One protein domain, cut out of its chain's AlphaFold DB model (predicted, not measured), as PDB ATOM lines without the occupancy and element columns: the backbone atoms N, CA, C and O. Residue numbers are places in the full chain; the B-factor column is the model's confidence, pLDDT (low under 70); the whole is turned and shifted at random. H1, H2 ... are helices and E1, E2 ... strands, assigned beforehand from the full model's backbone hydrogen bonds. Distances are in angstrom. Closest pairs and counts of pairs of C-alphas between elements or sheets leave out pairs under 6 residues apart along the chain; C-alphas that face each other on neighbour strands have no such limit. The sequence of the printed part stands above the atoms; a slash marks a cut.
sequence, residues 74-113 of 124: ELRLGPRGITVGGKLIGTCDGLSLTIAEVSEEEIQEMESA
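Overview. This is residues 74 to 113 of the 124 residues of an uncharacterized protein of marine sediment metagenome (UniProt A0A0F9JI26). A two-stranded ribbon bends sharply midway, from the hairpin E2 and E3 into the short pair E1 and E4, and the chain then folds back through H1 along the E1 side. The printed part has 40 residues, in order E1, E2, E3, E4, H1, with two antiparallel sheets, E2 - E3 and E1 - E4. The class is mixed; the whole is loose, radius of gyration of the C-alphas 11.8 A, spanning 31 by 19 by 17 A.

Along the chain. E2 is residues 79 to 84, 16.9 A, and E3 87 to 93, 18.3 A. E1 is 74 to 76, 6.5 A, from C-alpha 74 at (-45.060, 32.402, 36.530); E4 is 96 to 99, 9.8 A. H1 is 104 to 112, 12.6 A, to C-alpha 112 at (-31.259, 34.479, 32.090).

Arrangement. In the hairpin E2 and E3, N 82 and O 90 are 2.8 A apart, within hydrogen-bond range. E1 runs on into E2, and E3 into E4, each at 94 degrees. Between E1 and E4, N 75 and O 97 are 2.8 A apart. The closest C-alphas of E1 and H1, Leu 75 and Glu 111, are 7.2 A apart. E2 and H1 are apart. In H1 every O i to N i+4 pair is within hydrogen-bond range.

Size, cuts and confidence. The C-alphas farthest apart, Lys 87 and Glu 104, are 31.5 A apart. The printed part has no cut and no long link. Residues 101 to 106, of which 104 to 106 belong to H1, stand free. Mean pLDDT of the printed part is 83.8; no printed residue is under 70.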
ATOM      1  N   GLU A  74     -44.892  31.878  37.879       77.25
ATOM      2  CA  GLU A  74     -45.060  32.402  36.530       77.25
ATOM      3  C   GLU A  74     -43.746  33.043  36.077       77.25
ATOM      4  O   GLU A  74     -43.258  33.985  36.694       77.25
ATOM      5  N   LEU A  75     -43.196  32.532  34.982       79.94
ATOM      6  CA  LEU A  75     -41.967  33.003  34.362       79.94
ATOM      7  C   LEU A  75     -42.305  33.736  33.066       79.94
ATOM      8  O   LEU A  75     -42.884  33.137  32.156       79.94
ATOM      9  N   ARG A  76     -41.924  35.012  32.955       82.69
ATOM     10  CA  ARG A  76     -42.177  35.839  31.763       82.69
ATOM     11  C   ARG A  76     -40.901  36.007  30.955       82.69
ATOM     12  O   ARG A  76     -40.027  36.785  31.313       82.69
ATOM     13  N   LEU A  77     -40.815  35.305  29.831       80.06
ATOM     14  CA  LEU A  77     -39.590  35.186  29.038       80.06
ATOM     15  C   LEU A  77     -39.429  36.255  27.945       80.06
ATOM     16  O   LEU A  77     -38.477  36.184  27.170       80.06
ATOM     17  N   GLY A  78     -40.321  37.248  27.880       82.69
ATOM     18  CA  GLY A  78     -40.245  38.330  26.893       82.69
ATOM     19  C   GLY A  78     -40.279  37.831  25.435       82.69
ATOM     20  O   GLY A  78     -40.894  36.796  25.156       82.69
ATOM     21  N   PRO A  79     -39.663  38.573  24.495       85.25
ATOM     22  CA  PRO A  79     -39.485  38.160  23.102       85.25
ATOM     23  C   PRO A  79     -38.567  36.941  22.958       85.25
ATOM     24  O   PRO A  79     -37.419  36.958  23.413       85.25
ATOM     25  N   ARG A  80     -39.033  35.888  22.281       87.81
ATOM     26  CA  ARG A  80     -38.257  34.660  22.024       87.81
ATOM     27  C   ARG A  80     -38.413  34.175  20.584       87.81
ATOM     28  O   ARG A  80     -39.446  34.371  19.954       87.81
ATOM     29  N   GLY A  81     -37.374  33.524  20.062       90.44
ATOM     30  CA  GLY A  81     -37.418  32.810  18.784       90.44
ATOM     31  C   GLY A  81     -37.865  31.363  18.979       90.44
ATOM     32  O   GLY A  81     -37.421  30.700  19.913       90.44
ATOM     33  N   ILE A  82     -38.718  30.857  18.093       90.06
ATOM     34  CA  ILE A  82     -39.186  29.467  18.107       90.06
ATOM     35  C   ILE A  82     -38.390  28.683  17.071       90.06
ATOM     36  O   ILE A  82     -38.386  29.032  15.887       90.06
ATOM     37  N   THR A  83     -37.733  27.606  17.498       91.25
ATOM     38  CA  THR A  83     -36.973  26.722  16.610       91.25
ATOM     39  C   THR A  83     -37.620  25.343  16.515       91.25
ATOM     40  O   THR A  83     -38.083  24.784  17.506       91.25
ATOM     41  N   VAL A  84     -37.659  24.779  15.306       89.75
ATOM     42  CA  VAL A  84     -38.101  23.397  15.054       89.75
ATOM     43  C   VAL A  84     -37.079  22.738  14.138       89.75
ATOM     44  O   VAL A  84     -36.772  23.256  13.067       89.75
ATOM     45  N   GLY A  85     -36.505  21.614  14.579       86.88
ATOM     46  CA  GLY A  85     -35.447  20.923  13.835       86.88
ATOM     47  C   GLY A  85     -34.197  21.786  13.604       86.88
ATOM     48  O   GLY A  85     -33.597  21.713  12.538       86.88
ATOM     49  N   GLY A  86     -33.848  22.660  14.556       88.56
ATOM     50  CA  GLY A  86     -32.701  23.576  14.449       88.56
ATOM     51  C   GLY A  86     -32.925  24.804  13.557       88.56
ATOM     52  O   GLY A  86     -32.051  25.661  13.473       88.56
ATOM     53  N   LYS A  87     -34.094  24.937  12.918       93.19
ATOM     54  CA  LYS A  87     -34.447  26.092  12.086       93.19
ATOM     55  C   LYS A  87     -35.342  27.060  12.858       93.19
ATOM     56  O   LYS A  87     -36.333  26.631  13.446       93.19
ATOM     57  N   LEU A  88     -35.030  28.358  12.816       91.88
ATOM     58  CA  LEU A  88     -35.918  29.415  13.311       91.88
ATOM     59  C   LEU A  88     -37.172  29.478  12.430       91.88
ATOM     60  O   LEU A  88     -37.073  29.720  11.226       91.88
ATOM     61  N   ILE A  89     -38.336  29.235  13.028       95.81
ATOM     62  CA  ILE A  89     -39.628  29.230  12.327       95.81
ATOM     63  C   ILE A  89     -40.458  30.486  12.596       95.81
ATOM     64  O   ILE A  89     -41.369  30.782  11.828       95.81
ATOM     65  N   GLY A  90     -40.144  31.236  13.654       93.06
ATOM     66  CA  GLY A  90     -40.845  32.468  13.999       93.06
ATOM     67  C   GLY A  90     -40.387  33.046  15.332       93.06
ATOM     68  O   GLY A  90     -39.451  32.539  15.952       93.06
ATOM     69  N   THR A  91     -41.064  34.100  15.771       91.88
ATOM     70  CA  THR A  91     -40.851  34.756  17.065       91.88
ATOM     71  C   THR A  91     -42.168  34.842  17.830       91.88
ATOM     72  O   THR A  91     -43.243  34.871  17.231       91.88
ATOM     73  N   CYS A  92     -42.093  34.872  19.156       85.94
ATOM     74  CA  CYS A  92     -43.221  35.155  20.032       85.94
ATOM     75  C   CYS A  92     -42.855  36.284  20.996       85.94
ATOM     76  O   CYS A  92     -41.812  36.225  21.647       85.94
ATOM     77  N   ASP A  93     -43.741  37.266  21.120       83.25
ATOM     78  CA  ASP A  93     -43.633  38.327  22.115       83.25
ATOM     79  C   ASP A  93     -44.587  38.013  23.268       83.25
ATOM     80  O   ASP A  93     -45.803  37.995  23.090       83.25
ATOM     81  N   GLY A  94     -44.029  37.727  24.450       76.25
ATOM     82  CA  GLY A  94     -44.814  37.475  25.664       76.25
ATOM     83  C   GLY A  94     -45.037  35.997  25.990       76.25
ATOM     84  O   GLY A  94     -46.144  35.611  26.366       76.25
ATOM     85  N   LEU A  95     -44.001  35.160  25.868       82.00
ATOM     86  CA  LEU A  95     -44.075  33.776  26.336       82.00
ATOM     87  C   LEU A  95     -44.074  33.734  27.872       82.00
ATOM     88  O   LEU A  95     -43.101  34.155  28.502       82.00
ATOM     89  N   SER A  96     -45.138  33.179  28.452       81.94
ATOM     90  CA  SER A  96     -45.216  32.867  29.881       81.94
ATOM     91  C   SER A  96     -45.191  31.357  30.106       81.94
ATOM     92  O   SER A  96     -45.916  30.620  29.435       81.94
ATOM     93  N   LEU A  97     -44.384  30.897  31.063       81.38
ATOM     94  CA  LEU A  97     -44.356  29.508  31.531       81.38
ATOM     95  C   LEU A  97     -44.813  29.450  32.989       81.38
ATOM     96  O   LEU A  97     -44.415  30.281  33.801       81.38
ATOM     97  N   THR A  98     -45.631  28.459  33.330       79.12
ATOM     98  CA  THR A  98     -46.001  28.166  34.720       79.12
ATOM     99  C   THR A  98     -45.276  26.904  35.151       79.12
ATOM    100  O   THR A  98     -45.484  25.847  34.557       79.12
ATOM    101  N   ILE A  99     -44.420  27.021  36.164       78.06
ATOM    102  CA  ILE A  99     -43.500  25.956  36.568       78.06
ATOM    103  C   ILE A  99     -43.766  25.624  38.032       78.06
ATOM    104  O   ILE A  99     -43.748  26.507  38.886       78.06
ATOM    105  N   ALA A 100     -44.074  24.358  38.302       73.50
ATOM    106  CA  ALA A 100     -44.293  23.845  39.650       73.50
ATOM    107  C   ALA A 100     -42.980  23.319  40.244       73.50
ATOM    108  O   ALA A 100     -42.115  22.875  39.493       73.50
ATOM    109  N   GLU A 101     -42.867  23.342  41.576       73.94
ATOM    110  CA  GLU A 101     -41.774  22.688  42.322       73.94
ATOM    111  C   GLU A 101     -40.360  23.180  41.959       73.94
ATOM    112  O   GLU A 101     -39.404  22.414  41.980       73.94
ATOM    113  N   VAL A 102     -40.222  24.471  41.649       71.94
ATOM    114  CA  VAL A 102     -38.952  25.090  41.243       71.94
ATOM    115  C   VAL A 102     -38.464  26.106  42.281       71.94
ATOM    116  O   VAL A 102     -39.238  26.917  42.809       71.94
ATOM    117  N   SER A 103     -37.171  26.063  42.595       77.25
ATOM    118  CA  SER A 103     -36.516  26.992  43.523       77.25
ATOM    119  C   SER A 103     -36.412  28.417  42.947       77.25
ATOM    120  O   SER A 103     -36.719  28.666  41.784       77.25
ATOM    121  N   GLU A 104     -36.044  29.410  43.768       74.25
ATOM    122  CA  GLU A 104     -35.762  30.767  43.250       74.25
ATOM    123  C   GLU A 104     -34.506  30.806  42.367       74.25
ATOM    124  O   GLU A 104     -34.472  31.547  41.389       74.25
ATOM    125  N   GLU A 105     -33.493  30.001  42.682       79.06
ATOM    126  CA  GLU A 105     -32.231  29.963  41.933       79.06
ATOM    127  C   GLU A 105     -32.448  29.410  40.516       79.06
ATOM    128  O   GLU A 105     -32.020  30.023  39.540       79.06
ATOM    129  N   GLU A 106     -33.214  28.324  40.382       82.88
ATOM    130  CA  GLU A 106     -33.583  27.746  39.081       82.88
ATOM    131  C   GLU A 106     -34.462  28.698  38.250       82.88
ATOM    132  O   GLU A 106     -34.354  28.743  37.025       82.88
ATOM    133  N   ILE A 107     -35.313  29.508  38.894       83.25
ATOM    134  CA  ILE A 107     -36.089  30.555  38.204       83.25
ATOM    135  C   ILE A 107     -35.162  31.601  37.593       83.25
ATOM    136  O   ILE A 107     -35.308  31.917  36.412       83.25
ATOM    137  N   GLN A 108     -34.190  32.098  38.358       82.12
ATOM    138  CA  GLN A 108     -33.218  33.077  37.865       82.12
ATOM    139  C   GLN A 108     -32.363  32.509  36.723       82.12
ATOM    140  O   GLN A 108     -32.076  33.209  35.743       82.12
ATOM    141  N   GLU A 109     -31.992  31.230  36.809       86.62
ATOM    142  CA  GLU A 109     -31.290  30.540  35.728       86.62
ATOM    143  C   GLU A 109     -32.141  30.507  34.450       86.62
ATOM    144  O   GLU A 109     -31.655  30.852  33.374       86.62
ATOM    145  N   MET A 110     -33.436  30.200  34.549       85.75
ATOM    146  CA  MET A 110     -34.326  30.201  33.384       85.75
ATOM    147  C   MET A 110     -34.615  31.598  32.821       85.75
ATOM    148  O   MET A 110     -34.731  31.743  31.604       85.75
ATOM    149  N   GLU A 111     -34.728  32.639  33.654       84.12
ATOM    150  CA  GLU A 111     -34.912  34.022  33.176       84.12
ATOM    151  C   GLU A 111     -33.724  34.490  32.325       84.12
ATOM    152  O   GLU A 111     -33.902  35.146  31.291       84.12
ATOM    153  N   SER A 112     -32.516  34.117  32.748       85.94
ATOM    154  CA  SER A 112     -31.259  34.479  32.090       85.94
ATOM    155  C   SER A 112     -30.826  33.504  30.988       85.94
ATOM    156  O   SER A 112     -29.947  33.836  30.185       85.94
ATOM    157  N   ALA A 113     -31.458  32.331  30.894       86.75
ATOM    158  CA  ALA A 113     -31.137  31.323  29.897       86.75
ATOM    159  C   ALA A 113     -31.323  31.849  28.465       86.75
ATOM    160  O   ALA A 113     -32.360  32.402  28.089       86.75
TER     161      ALA A 113